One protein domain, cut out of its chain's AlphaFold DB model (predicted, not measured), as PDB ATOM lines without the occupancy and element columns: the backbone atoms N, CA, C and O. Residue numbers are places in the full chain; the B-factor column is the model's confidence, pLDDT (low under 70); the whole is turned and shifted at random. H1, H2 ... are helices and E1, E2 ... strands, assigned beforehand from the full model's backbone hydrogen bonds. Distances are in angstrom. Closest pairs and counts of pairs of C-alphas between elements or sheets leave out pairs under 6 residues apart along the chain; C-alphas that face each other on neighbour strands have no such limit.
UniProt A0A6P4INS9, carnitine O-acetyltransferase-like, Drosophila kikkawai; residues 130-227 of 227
ATOM      1  N   MET A 130      23.558 -43.941 -34.192       92.00
ATOM      2  CA  MET A 130      22.729 -44.707 -33.258       92.00
ATOM      3  C   MET A 130      21.271 -44.297 -33.432       92.00
ATOM      4  O   MET A 130      20.975 -43.136 -33.717       92.00
ATOM      5  N   THR A 131      20.356 -45.245 -33.254       92.88
ATOM      6  CA  THR A 131      18.913 -45.013 -33.372       92.88
ATOM      7  C   THR A 131      18.217 -45.305 -32.053       92.88
ATOM      8  O   THR A 131      18.514 -46.306 -31.404       92.88
ATOM      9  N   PHE A 132      17.245 -44.470 -31.690       91.69
ATOM     10  CA  PHE A 132      16.302 -44.797 -30.623       91.69
ATOM     11  C   PHE A 132      15.375 -45.950 -31.035       91.69
ATOM     12  O   PHE A 132      15.210 -46.206 -32.235       91.69
ATOM     13  N   PRO A 133      14.729 -46.629 -30.068       94.69
ATOM     14  CA  PRO A 133      13.657 -47.570 -30.362       94.69
ATOM     15  C   PRO A 133      12.612 -46.943 -31.287       94.69
ATOM     16  O   PRO A 133      12.201 -45.795 -31.086       94.69
ATOM     17  N   ARG A 134      12.178 -47.701 -32.297       94.38
ATOM     18  CA  ARG A 134      11.233 -47.221 -33.309       94.38
ATOM     19  C   ARG A 134       9.944 -46.730 -32.649       94.38
ATOM     20  O   ARG A 134       9.308 -47.469 -31.905       94.38
ATOM     21  N   GLN A 135       9.554 -45.505 -32.983       95.19
ATOM     22  CA  GLN A 135       8.281 -44.909 -32.588       95.19
ATOM     23  C   GLN A 135       7.306 -44.907 -33.771       95.19
ATOM     24  O   GLN A 135       7.726 -44.901 -34.932       95.19
ATOM     25  N   VAL A 136       6.008 -44.903 -33.475       96.50
ATOM     26  CA  VAL A 136       4.932 -44.718 -34.457       96.50
ATOM     27  C   VAL A 136       4.165 -43.467 -34.053       96.50
ATOM     28  O   VAL A 136       3.614 -43.417 -32.957       96.50
ATOM     29  N   PHE A 137       4.150 -42.464 -34.926       97.38
ATOM     30  CA  PHE A 137       3.449 -41.199 -34.701       97.38
ATOM     31  C   PHE A 137       2.159 -41.190 -35.512       97.38
ATOM     32  O   PHE A 137       2.173 -41.588 -36.679       97.38
ATOM     33  N   LYS A 138       1.049 -40.765 -34.901       97.25
ATOM     34  CA  LYS A 138      -0.250 -40.704 -35.586       97.25
ATOM     35  C   LYS A 138      -0.323 -39.520 -36.545       97.25
ATOM     36  O   LYS A 138      -0.916 -39.630 -37.613       97.25
ATOM     37  N   ASP A 139       0.300 -38.413 -36.160       97.31
ATOM     38  CA  ASP A 139       0.331 -37.159 -36.897       97.31
ATOM     39  C   ASP A 139       1.615 -36.362 -36.587       97.31
ATOM     40  O   ASP A 139       2.515 -36.812 -35.867       97.31
ATOM     41  N   GLU A 140       1.721 -35.168 -37.174       95.69
ATOM     42  CA  GLU A 140       2.846 -34.255 -36.955       95.69
ATOM     43  C   GLU A 140       2.926 -33.760 -35.504       95.69
ATOM     44  O   GLU A 140       4.024 -33.572 -34.979       95.69
ATOM     45  N   HIS A 141       1.787 -33.587 -34.830       96.81
ATOM     46  CA  HIS A 141       1.757 -33.115 -33.451       96.81
ATOM     47  C   HIS A 141       2.388 -34.143 -32.503       96.81
ATOM     48  O   HIS A 141       3.217 -33.775 -31.671       96.81
ATOM     49  N   ASP A 142       2.088 -35.432 -32.675       97.38
ATOM     50  CA  ASP A 142       2.723 -36.523 -31.926       97.38
ATOM     51  C   ASP A 142       4.249 -36.553 -32.132       97.38
ATOM     52  O   ASP A 142       5.009 -36.718 -31.173       97.38
ATOM     53  N   PHE A 143       4.720 -36.345 -33.368       95.75
ATOM     54  CA  PHE A 143       6.152 -36.271 -33.676       95.75
ATOM     55  C   PHE A 143       6.828 -35.072 -32.998       95.75
ATOM     56  O   PHE A 143       7.916 -35.205 -32.425       95.75
ATOM     57  N   LEU A 144       6.191 -33.899 -33.024       95.50
ATOM     58  CA  LEU A 144       6.701 -32.692 -32.374       95.50
ATOM     59  C   LEU A 144       6.705 -32.834 -30.848       95.50
ATOM     60  O   LEU A 144       7.691 -32.469 -30.207       95.50
ATOM     61  N   ALA A 145       5.655 -33.423 -30.270       96.19
ATOM     62  CA  ALA A 145       5.556 -33.699 -28.839       96.19
ATOM     63  C   ALA A 145       6.601 -34.722 -28.365       96.19
ATOM     64  O   ALA A 145       7.143 -34.603 -27.269       96.19
ATOM     65  N   TYR A 146       6.918 -35.731 -29.178       95.81
ATOM     66  CA  TYR A 146       8.030 -36.636 -28.896       95.81
ATOM     67  C   TYR A 146       9.379 -35.916 -28.988       95.81
ATOM     68  O   TYR A 146      10.207 -36.020 -28.083       95.81
ATOM     69  N   THR A 147       9.586 -35.141 -30.054       94.06
ATOM     70  CA  THR A 147      10.817 -34.369 -30.275       94.06
ATOM     71  C   THR A 147      11.090 -33.397 -29.123       94.06
ATOM     72  O   THR A 147      12.224 -33.313 -28.651       94.06
ATOM     73  N   SER A 148      10.061 -32.712 -28.613       94.06
ATOM     74  CA  SER A 148      10.198 -31.795 -27.478       94.06
ATOM     75  C   SER A 148      10.610 -32.520 -26.195       94.06
ATOM     76  O   SER A 148      11.509 -32.047 -25.504       94.06
ATOM     77  N   LYS A 149      10.041 -33.704 -25.920       95.00
ATOM     78  CA  LYS A 149      10.440 -34.561 -24.790       95.00
ATOM     79  C   LYS A 149      11.890 -35.035 -24.901       95.00
ATOM     80  O   LYS A 149      12.600 -35.027 -23.901       95.00
ATOM     81  N   VAL A 150      12.348 -35.413 -26.098       94.62
ATOM     82  CA  VAL A 150      13.755 -35.794 -26.324       94.62
ATOM     83  C   VAL A 150      14.687 -34.614 -26.052       94.62
ATOM     84  O   VAL A 150      15.674 -34.772 -25.338       94.62
ATOM     85  N   ILE A 151      14.373 -33.427 -26.580       94.06
ATOM     86  CA  ILE A 151      15.165 -32.213 -26.331       94.06
ATOM     87  C   ILE A 151      15.198 -31.886 -24.833       94.06
ATOM     88  O   ILE A 151      16.271 -31.597 -24.308       94.06
ATOM     89  N   PHE A 152      14.053 -31.975 -24.152       93.50
ATOM     90  CA  PHE A 152      13.942 -31.743 -22.713       93.50
ATOM     91  C   PHE A 152      14.816 -32.715 -21.907       93.50
ATOM     92  O   PHE A 152      15.659 -32.268 -21.135       93.50
ATOM     93  N   GLY A 153      14.711 -34.025 -22.157       94.31
ATOM     94  CA  GLY A 153      15.517 -35.030 -21.453       94.31
ATOM     95  C   GLY A 153      17.024 -34.906 -21.724       94.31
ATOM     96  O   GLY A 153      17.839 -35.131 -20.832       94.31
ATOM     97  N   LEU A 154      17.425 -34.487 -22.932       93.31
ATOM     98  CA  LEU A 154      18.825 -34.142 -23.222       93.31
ATOM     99  C   LEU A 154      19.286 -32.901 -22.441       93.31
ATOM    100  O   LEU A 154      20.449 -32.833 -22.042       93.31
ATOM    101  N   GLY A 155      18.390 -31.935 -22.226       91.69
ATOM    102  CA  GLY A 155      18.610 -30.779 -21.360       91.69
ATOM    103  C   GLY A 155      18.848 -31.186 -19.907       91.69
ATOM    104  O   GLY A 155      19.887 -30.835 -19.356       91.69
ATOM    105  N   GLU A 156      17.962 -32.002 -19.331       92.62
ATOM    106  CA  GLU A 156      18.114 -32.531 -17.964       92.62
ATOM    107  C   GLU A 156      19.425 -33.311 -17.798       92.62
ATOM    108  O   GLU A 156      20.156 -33.133 -16.822       92.62
ATOM    109  N   PHE A 157      19.779 -34.135 -18.788       93.25
ATOM    110  CA  PHE A 157      21.046 -34.859 -18.772       93.25
ATOM    111  C   PHE A 157      22.254 -33.907 -18.815       93.25
ATOM    112  O   PHE A 157      23.221 -34.107 -18.083       93.25
ATOM    113  N   ASN A 158      22.211 -32.849 -19.630       91.62
ATOM    114  CA  ASN A 158      23.261 -31.828 -19.660       91.62
ATOM    115  C   ASN A 158      23.394 -31.090 -18.316       91.62
ATOM    116  O   ASN A 158      24.510 -30.804 -17.883       91.62
ATOM    117  N   ASP A 159      22.282 -30.809 -17.639       90.62
ATOM    118  CA  ASP A 159      22.298 -30.180 -16.319       90.62
ATOM    119  C   ASP A 159      22.915 -31.112 -15.265       90.62
ATOM    120  O   ASP A 159      23.783 -30.678 -14.508       90.62
ATOM    121  N   MET A 160      22.603 -32.414 -15.301       91.62
ATOM    122  CA  MET A 160      23.267 -33.431 -14.471       91.62
ATOM    123  C   MET A 160      24.785 -33.494 -14.728       91.62
ATOM    124  O   MET A 160      25.572 -33.599 -13.782       91.62
ATOM    125  N   VAL A 161      25.224 -33.396 -15.992       90.12
ATOM    126  CA  VAL A 161      26.656 -33.324 -16.346       90.12
ATOM    127  C   VAL A 161      27.307 -32.083 -15.732       90.12
ATOM    128  O   VAL A 161      28.346 -32.199 -15.084       90.12
ATOM    129  N   LYS A 162      26.702 -30.900 -15.899       87.75
ATOM    130  CA  LYS A 162      27.227 -29.630 -15.365       87.75
ATOM    131  C   LYS A 162      27.258 -29.599 -13.839       87.75
ATOM    132  O   LYS A 162      28.181 -29.033 -13.258       87.75
ATOM    133  N   ALA A 163      26.280 -30.230 -13.199       89.75
ATOM    134  CA  ALA A 163      26.211 -30.381 -11.752       89.75
ATOM    135  C   ALA A 163      27.186 -31.442 -11.204       89.75
ATOM    136  O   ALA A 163      27.225 -31.650  -9.996       89.75
ATOM    137  N   HIS A 164      27.975 -32.111 -12.060       87.75
ATOM    138  CA  HIS A 164      28.874 -33.210 -11.686       87.75
ATOM    139  C   HIS A 164      28.150 -34.374 -10.984       87.75
ATOM    140  O   HIS A 164      28.715 -35.058 -10.133       87.75
ATOM    141  N   GLN A 165      26.895 -34.618 -11.364       90.81
ATOM    142  CA  GLN A 165      26.020 -35.632 -10.766       90.81
ATOM    143  C   GLN A 165      25.965 -36.933 -11.580       90.81
ATOM    144  O   GLN A 165      25.123 -37.793 -11.330       90.81
ATOM    145  N   ILE A 166      26.867 -37.105 -12.553       91.19
ATOM    146  CA  ILE A 166      26.949 -38.342 -13.334       91.19
ATOM    147  C   ILE A 166      27.340 -39.503 -12.411       91.19
ATOM    148  O   ILE A 166      28.397 -39.434 -11.776       91.19
ATOM    149  N   PRO A 167      26.539 -40.587 -12.354       90.56
ATOM    150  CA  PRO A 167      26.846 -41.734 -11.515       90.56
ATOM    151  C   PRO A 167      28.224 -42.325 -11.819       90.56
ATOM    152  O   PRO A 167      28.606 -42.505 -12.978       90.56
ATOM    153  N   ILE A 168      28.960 -42.668 -10.764       91.06
ATOM    154  CA  ILE A 168      30.241 -43.362 -10.891       91.06
ATOM    155  C   ILE A 168      29.966 -44.804 -11.305       91.06
ATOM    156  O   ILE A 168      29.382 -45.580 -10.545       91.06
ATOM    157  N   VAL A 169      30.423 -45.171 -12.497       93.25
ATOM    158  CA  VAL A 169      30.364 -46.549 -12.991       93.25
ATOM    159  C   VAL A 169      31.654 -47.270 -12.612       93.25
ATOM    160  O   VAL A 169      32.740 -46.694 -12.687       93.25
ATOM    161  N   LYS A 170      31.536 -48.536 -12.205       93.62
ATOM    162  CA  LYS A 170      32.673 -49.398 -11.865       93.62
ATOM    163  C   LYS A 170      32.719 -50.638 -12.748       93.62
ATOM    164  O   LYS A 170      31.681 -51.190 -13.100       93.62
ATOM    165  N   MET A 171      33.930 -51.100 -13.044       93.31
ATOM    166  CA  MET A 171      34.197 -52.421 -13.609       93.31
ATOM    167  C   MET A 171      35.019 -53.217 -12.591       93.31
ATOM    168  O   MET A 171      36.204 -52.948 -12.375       93.31
ATOM    169  N   GLY A 172      34.368 -54.161 -11.909       93.62
ATOM    170  CA  GLY A 172      34.920 -54.763 -10.694       93.62
ATOM    171  C   GLY A 172      35.132 -53.696  -9.617       93.62
ATOM    172  O   GLY A 172      34.218 -52.935  -9.300       93.62
ATOM    173  N   ASN A 173      36.352 -53.603  -9.090       92.81
ATOM    174  CA  ASN A 173      36.705 -52.612  -8.068       92.81
ATOM    175  C   ASN A 173      37.145 -51.254  -8.642       92.81
ATOM    176  O   ASN A 173      37.314 -50.305  -7.877       92.81
ATOM    177  N   ASN A 174      37.320 -51.148  -9.962       93.50
ATOM    178  CA  ASN A 174      37.890 -49.965 -10.604       93.50
ATOM    179  C   ASN A 174      36.796 -49.000 -11.067       93.50
ATOM    180  O   ASN A 174      35.842 -49.417 -11.722       93.50
ATOM    181  N   GLU A 175      36.954 -47.715 -10.758       94.81
ATOM    182  CA  GLU A 175      36.091 -46.642 -11.263       94.81
ATOM    183  C   GLU A 175      36.426 -46.316 -12.726       94.81
ATOM    184  O   GLU A 175      37.588 -46.375 -13.135       94.81
ATOM    185  N   LEU A 176      35.405 -45.998 -13.526       93.69
ATOM    186  CA  LEU A 176      35.552 -45.641 -14.938       93.69
ATOM    187  C   LEU A 176      35.564 -44.121 -15.126       93.69
ATOM    188  O   LEU A 176      34.830 -43.393 -14.456       93.69
ATOM    189  N   ASP A 177      36.375 -43.649 -16.076       91.94
ATOM    190  CA  ASP A 177      36.424 -42.235 -16.451       91.94
ATOM    191  C   ASP A 177      35.077 -41.765 -17.018       91.94
ATOM    192  O   ASP A 177      34.527 -42.371 -17.938       91.94
ATOM    193  N   ASN A 178      34.580 -40.641 -16.503       92.00
ATOM    194  CA  ASN A 178      33.365 -39.987 -16.984       92.00
ATOM    195  C   ASN A 178      33.649 -38.593 -17.586       92.00
ATOM    196  O   ASN A 178      32.717 -37.874 -17.953       92.00
ATOM    197  N   SER A 179      34.924 -38.214 -17.761       88.94
ATOM    198  CA  SER A 179      35.324 -36.886 -18.254       88.94
ATOM    199  C   SER A 179      34.795 -36.554 -19.658       88.94
ATOM    200  O   SER A 179      34.703 -35.387 -20.044       88.94
ATOM    201  N   GLN A 180      34.425 -37.574 -20.435       91.06
ATOM    202  CA  GLN A 180      33.910 -37.429 -21.796       91.06
ATOM    203  C   GLN A 180      32.506 -36.814 -21.845       91.06
ATOM    204  O   GLN A 180      32.196 -36.118 -22.813       91.06
ATOM    205  N   PHE A 181      31.673 -36.991 -20.810       91.44
ATOM    206  CA  PHE A 181      30.314 -36.434 -20.798       91.44
ATOM    207  C   PHE A 181      30.310 -34.904 -20.846       91.44
ATOM    208  O   PHE A 181      29.495 -34.313 -21.554       91.44
ATOM    209  N   GLY A 182      31.290 -34.265 -20.196       87.81
ATOM    210  CA  GLY A 182      31.484 -32.812 -20.243       87.81
ATOM    211  C   GLY A 182      31.815 -32.261 -21.634       87.81
ATOM    212  O   GLY A 182      31.851 -31.049 -21.817       87.81
ATOM    213  N   LYS A 183      32.055 -33.127 -22.626       88.38
ATOM    214  CA  LYS A 183      32.396 -32.746 -24.003       88.38
ATOM    215  C   LYS A 183      31.247 -32.949 -24.987       88.38
ATOM    216  O   LYS A 183      31.401 -32.575 -26.146       88.38
ATOM    217  N   VAL A 184      30.119 -33.519 -24.563       91.00
ATOM    218  CA  VAL A 184      28.994 -33.839 -25.459       91.00
ATOM    219  C   VAL A 184      28.207 -32.583 -25.838       91.00
ATOM    220  O   VAL A 184      27.916 -32.358 -27.011       91.00
ATOM    221  N   PHE A 185      27.884 -31.739 -24.859       92.00
ATOM    222  CA  PHE A 185      27.053 -30.553 -25.063       92.00
ATOM    223  C   PHE A 185      27.888 -29.296 -25.257       92.00
ATOM    224  O   PHE A 185      28.961 -29.151 -24.685       92.00
ATOM    225  N   GLY A 186      27.380 -28.356 -26.059       92.38
ATOM    226  CA  GLY A 186      28.058 -27.077 -26.297       92.38
ATOM    227  C   GLY A 186      29.386 -27.204 -27.050       92.38
ATOM    228  O   GLY A 186      30.130 -26.229 -27.116       92.38
ATOM    229  N   THR A 187      29.673 -28.373 -27.621       95.06
ATOM    230  CA  THR A 187      30.936 -28.687 -28.287       95.06
ATOM    231  C   THR A 187      30.736 -28.858 -29.786       95.06
ATOM    232  O   THR A 187      29.748 -29.436 -30.235       95.06
ATOM    233  N   CYS A 188      31.686 -28.377 -30.581       96.00
ATOM    234  CA  CYS A 188      31.694 -28.543 -32.027       96.00
ATOM    235  C   CYS A 188      33.118 -28.775 -32.539       96.00
ATOM    236  O   CYS A 188      34.072 -28.168 -32.051       96.00
ATOM    237  N   ARG A 189      33.260 -29.632 -33.555       97.00
ATOM    238  CA  ARG A 189      34.502 -29.770 -34.319       97.00
ATOM    239  C   ARG A 189      34.551 -28.696 -35.399       97.00
ATOM    240  O   ARG A 189      33.686 -28.657 -36.269       97.00
ATOM    241  N   ILE A 190      35.581 -27.863 -35.368       97.44
ATOM    242  CA  ILE A 190      35.814 -26.806 -36.341       97.44
ATOM    243  C   ILE A 190      36.907 -27.252 -37.324       97.44
ATOM    244  O   ILE A 190      38.029 -27.545 -36.897       97.44
ATOM    245  N   PRO A 191      36.616 -27.291 -38.636       97.75
ATOM    246  CA  PRO A 191      37.605 -27.634 -39.647       97.75
ATOM    247  C   PRO A 191      38.788 -26.662 -39.668       97.75
ATOM    248  O   PRO A 191      38.629 -25.438 -39.554       97.75
ATOM    249  N   ARG A 192      39.986 -27.212 -39.862       97.50
ATOM    250  CA  ARG A 192      41.239 -26.465 -40.022       97.50
ATOM    251  C   ARG A 192      42.135 -27.158 -41.044       97.50
ATOM    252  O   ARG A 192      41.986 -28.341 -41.356       97.50
ATOM    253  N   ARG A 193      43.131 -26.428 -41.545       97.00
ATOM    254  CA  ARG A 193      44.163 -27.022 -42.399       97.00
ATOM    255  C   ARG A 193      45.028 -27.972 -41.567       97.00
ATOM    256  O   ARG A 193      45.577 -27.581 -40.543       97.00
ATOM    257  N   GLY A 194      45.160 -29.215 -42.021       96.50
ATOM    258  CA  GLY A 194      46.003 -30.238 -41.395       96.50
ATOM    259  C   GLY A 194      45.419 -30.866 -40.126       96.50
ATOM    260  O   GLY A 194      45.347 -32.085 -40.053       96.50
ATOM    261  N   THR A 195      45.014 -30.076 -39.129       98.06
ATOM    262  CA  THR A 195      44.488 -30.584 -37.846       98.06
ATOM    263  C   THR A 195      43.288 -29.769 -37.386       98.06
ATOM    264  O   THR A 195      43.465 -28.608 -37.034       98.06
ATOM    265  N   ASP A 196      42.102 -30.376 -37.369       98.31
ATOM    266  CA  ASP A 196      40.867 -29.756 -36.876       98.31
ATOM    267  C   ASP A 196      40.934 -29.436 -35.382       98.31
ATOM    268  O   ASP A 196      41.813 -29.895 -34.655       98.31
ATOM    269  N   GLU A 197      39.968 -28.658 -34.916       96.12
ATOM    270  CA  GLU A 197      39.888 -28.198 -33.537       96.12
ATOM    271  C   GLU A 197      38.555 -28.614 -32.918       96.12
ATOM    272  O   GLU A 197      37.526 -28.576 -33.587       96.12
ATOM    273  N   ILE A 198      38.548 -28.983 -31.637       95.56
ATOM    274  CA  ILE A 198      37.306 -29.117 -30.873       95.56
ATOM    275  C   ILE A 198      37.127 -27.858 -30.030       95.56
ATOM    276  O   ILE A 198      37.982 -27.524 -29.208       95.56
ATOM    277  N   VAL A 199      36.004 -27.177 -30.223       94.44
ATOM    278  CA  VAL A 199      35.647 -25.943 -29.525       94.44
ATOM    279  C   VAL A 199      34.450 -26.197 -28.625       94.44
ATOM    280  O   VAL A 199      33.470 -26.796 -29.058       94.44
ATOM    281  N   TYR A 200      34.520 -25.702 -27.396       91.56
ATOM    282  CA  TYR A 200      33.485 -25.800 -26.378       91.56
ATOM    283  C   TYR A 200      32.989 -24.408 -25.958       91.56
ATOM    284  O   TYR A 200      33.773 -23.476 -25.764       91.56
ATOM    285  N   ASN A 201      31.672 -24.273 -25.814       89.75
ATOM    286  CA  ASN A 201      30.996 -23.088 -25.301       89.75
ATOM    287  C   ASN A 201      30.203 -23.441 -24.027       89.75
ATOM    288  O   ASN A 201      29.059 -23.901 -24.134       89.75
ATOM    289  N   PRO A 202      30.751 -23.169 -22.827       82.94
ATOM    290  CA  PRO A 202      30.092 -23.501 -21.560       82.94
ATOM    291  C   PRO A 202      28.799 -22.713 -21.325       82.94
ATOM    292  O   PRO A 202      27.906 -23.163 -20.612       82.94
ATOM    293  N   CYS A 203      28.665 -21.544 -21.956       84.12
ATOM    294  CA  CYS A 203      27.518 -20.649 -21.810       84.12
ATOM    295  C   CYS A 203      26.473 -20.841 -22.924       84.12
ATOM    296  O   CYS A 203      25.700 -19.918 -23.226       84.12
ATOM    297  N   SER A 204      26.489 -21.988 -23.609       87.12
ATOM    298  CA  SER A 204      25.440 -22.335 -24.564       87.12
ATOM    299  C   SER A 204      24.151 -22.699 -23.823       87.12
ATOM    300  O   SER A 204      24.143 -23.560 -22.945       87.12
ATOM    301  N   ASN A 205      23.062 -22.027 -24.189       88.69
ATOM    302  CA  ASN A 205      21.725 -22.167 -23.607       88.69
ATOM    303  C   ASN A 205      20.650 -22.292 -24.702       88.69
ATOM    304  O   ASN A 205      19.537 -21.790 -24.573       88.69
ATOM    305  N   TYR A 206      21.017 -22.869 -25.840       92.38
ATOM    306  CA  TYR A 206      20.134 -23.028 -26.987       92.38
ATOM    307  C   TYR A 206      20.416 -24.351 -27.688       92.38
ATOM    308  O   TYR A 206      21.522 -24.887 -27.600       92.38
ATOM    309  N   VAL A 207      19.424 -24.822 -28.432       94.50
ATOM    310  CA  VAL A 207      19.574 -25.912 -29.394       94.50
ATOM    311  C   VAL A 207      19.529 -25.357 -30.813       94.50
ATOM    312  O   VAL A 207      18.952 -24.296 -31.075       94.50
ATOM    313  N   VAL A 208      20.171 -26.070 -31.732       95.31
ATOM    314  CA  VAL A 208      20.079 -25.802 -33.167       95.31
ATOM    315  C   VAL A 208      19.133 -26.833 -33.763       95.31
ATOM    316  O   VAL A 208      19.376 -28.030 -33.646       95.31
ATOM    317  N   VAL A 209      18.061 -26.365 -34.394       95.38
ATOM    318  CA  VAL A 209      17.101 -27.210 -35.108       95.38
ATOM    319  C   VAL A 209      17.332 -27.050 -36.599       95.38
ATOM    320  O   VAL A 209      17.420 -25.930 -37.100       95.38
ATOM    321  N   ILE A 210      17.426 -28.177 -37.298       96.88
ATOM    322  CA  ILE A 210      17.564 -28.222 -38.751       96.88
ATOM    323  C   ILE A 210      16.313 -28.890 -39.315       96.88
ATOM    324  O   ILE A 210      16.056 -30.058 -39.035       96.88
ATOM    325  N   TYR A 211      15.533 -28.158 -40.107       94.56
ATOM    326  CA  TYR A 211      14.316 -28.668 -40.742       94.56
ATOM    327  C   TYR A 211      14.226 -28.159 -42.179       94.56
ATOM    328  O   TYR A 211      14.326 -26.958 -42.415       94.56
ATOM    329  N   LYS A 212      14.074 -29.071 -43.151       95.44
ATOM    330  CA  LYS A 212      14.061 -28.749 -44.594       95.44
ATOM    331  C   LYS A 212      15.224 -27.829 -45.012       95.44
ATOM    332  O   LYS A 212      15.029 -26.862 -45.735       95.44
ATOM    333  N   ASN A 213      16.433 -28.127 -44.529       96.38
ATOM    334  CA  ASN A 213      17.660 -27.344 -44.746       96.38
ATOM    335  C   ASN A 213      17.655 -25.914 -44.167       96.38
ATOM    336  O   ASN A 213      18.600 -25.162 -44.398       96.38
ATOM    337  N   HIS A 214      16.651 -25.541 -43.371       97.00
ATOM    338  CA  HIS A 214      16.666 -24.312 -42.587       97.00
ATOM    339  C   HIS A 214      17.261 -24.576 -41.209       97.00
ATOM    340  O   HIS A 214      16.875 -25.532 -40.536       97.00
ATOM    341  N   VAL A 215      18.193 -23.717 -40.800       97.69
ATOM    342  CA  VAL A 215      18.882 -23.799 -39.512       97.69
ATOM    343  C   VAL A 215      18.335 -22.712 -38.595       97.69
ATOM    344  O   VAL A 215      18.499 -21.524 -38.867       97.69
ATOM    345  N   SER A 216      17.712 -23.127 -37.498       96.00
ATOM    346  CA  SER A 216      17.090 -22.242 -36.516       96.00
ATOM    347  C   SER A 216      17.733 -22.425 -35.148       96.00
ATOM    348  O   SER A 216      18.033 -23.539 -34.722       96.00
ATOM    349  N   LYS A 217      17.917 -21.319 -34.428       94.88
ATOM    350  CA  LYS A 217      18.337 -21.323 -33.026       94.88
ATOM    351  C   LYS A 217      17.099 -21.215 -32.143       94.88
ATOM    352  O   LYS A 217      16.378 -20.227 -32.239       94.88
ATOM    353  N   ILE A 218      16.902 -22.180 -31.250       91.50
ATOM    354  CA  ILE A 218      15.819 -22.158 -30.262       91.50
ATOM    355  C   ILE A 218      16.447 -22.043 -28.882       91.50
ATOM    356  O   ILE A 218      17.252 -22.885 -28.482       91.50
ATOM    357  N   GLN A 219      16.122 -20.967 -28.169       87.88
ATOM    358  CA  GLN A 219      16.612 -20.773 -26.814       87.88
ATOM    359  C   GLN A 219      15.984 -21.821 -25.899       87.88
ATOM    360  O   GLN A 219      14.768 -21.995 -25.888       87.88
ATOM    361  N   HIS A 220      16.827 -22.527 -25.151       70.06
ATOM    362  CA  HIS A 220      16.357 -23.431 -24.122       70.06
ATOM    363  C   HIS A 220      15.934 -22.564 -22.937       70.06
ATOM    364  O   HIS A 220      16.775 -21.966 -22.262       70.06
ATOM    365  N   ILE A 221      14.625 -22.424 -22.739       57.44
ATOM    366  CA  ILE A 221      14.077 -21.810 -21.535       57.44
ATOM    367  C   ILE A 221      14.058 -22.928 -20.498       57.44
ATOM    368  O   ILE A 221      13.151 -23.754 -20.486       57.44
ATOM    369  N   LEU A 222      15.104 -22.998 -19.673       54.12
ATOM    370  CA  LEU A 222      14.998 -23.727 -18.416       54.12
ATOM    371  C   LEU A 222      13.950 -22.982 -17.591       54.12
ATOM    372  O   LEU A 222      14.155 -21.815 -17.254       54.12
ATOM    373  N   TYR A 223      12.829 -23.635 -17.290       47.56
ATOM    374  CA  TYR A 223      12.089 -23.266 -16.095       47.56
ATOM    375  C   TYR A 223      13.041 -23.567 -14.946       47.56
ATOM    376  O   TYR A 223      13.296 -24.728 -14.637       47.56
ATOM    377  N   MET A 224      13.639 -22.524 -14.371       39.91
ATOM    378  CA  MET A 224      14.168 -22.643 -13.024       39.91
ATOM    379  C   MET A 224      12.960 -23.034 -12.181       39.91
ATOM    380  O   MET A 224      12.037 -22.236 -12.029       39.91
ATOM    381  N   SER A 225      12.901 -24.283 -11.729       37.22
ATOM    382  CA  SER A 225      12.033 -24.624 -10.617       37.22
ATOM    383  C   SER A 225      12.545 -23.801  -9.441       37.22
ATOM    384  O   SER A 225      13.576 -24.121  -8.852       37.22
ATOM    385  N   GLU A 226      11.887 -22.674  -9.182       34.44
ATOM    386  CA  GLU A 226      11.952 -22.013  -7.890       34.44
ATOM    387  C   GLU A 226      11.406 -23.008  -6.862       34.44
ATOM    388  O   GLU A 226      10.196 -23.198  -6.753       34.44
ATOM    389  N   THR A 227      12.309 -23.687  -6.163       35.38
ATOM    390  CA  THR A 227      12.048 -24.393  -4.904       35.38
ATOM    391  C   THR A 227      13.280 -24.293  -4.035       35.38
ATOM    392  O   THR A 227      14.365 -24.642  -4.556       35.38
TER     393      THR A 227
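AT A GLANCE: This is residues 130 to 227 of the 227 residues of the protein "carnitine O-acetyltransferase-like" of Drosophila kikkawai (UniProt A0A6P4INS9). One long helix, H1, has two small, separate strand hairpins to one side of it, E1 with E2 and E3 with E4, and a loop, residues 163 to 186, that swings out past the helix end and returns to E1. The parts are loosely put together, and residues 170 to 175, 191 to 196 and 210 to 215 stick out. The printed part has 98 residues, with one named helix followed by four named strands in two antiparallel sheets of two, E1 - E2 and E3 - E4. The class is mixed, helices and strands, with under half of the residues in named elements. The whole is loose, with a radius of gyration of the C-alphas of 17.1 A and spans of 48 by 43 by 34 A.

HOW THE PARTS SIT: In H1, residues 140 to 162, every O i to N i+4 pair is within hydrogen-bond range. E1, residues 187 to 190, and E2, residues 197 to 200, form an antiparallel hairpin at 153 degrees between directions, with N 190 and O 197 at 2.7 A. E3, residues 206 to 211, and E4, residues 214 to 219, form another, at 155 degrees, with N 209 and O 216 at 2.8 A. H1 and E3 are only just apart, their closest C-alphas 8.3 A from each other. H1 is apart from E2 and E4, and E2 is apart from E3.

IN THESE COORDINATES: H1 is 32.9 A long, from C-alpha 140 at (2.846, -34.255, -36.955). E3 measures 16.0 A and E4 16.2 A, ending with C-alpha 219 at (16.612, -20.773, -26.814).

THE WHOLE: The C-alphas of Gly 194 and Thr 227, the two farthest apart, are 50.2 A apart. The printed part has no cut. H1 to E1 is a long link. Residues 221 to 227, up to the chain's last residue, have pLDDT under 70.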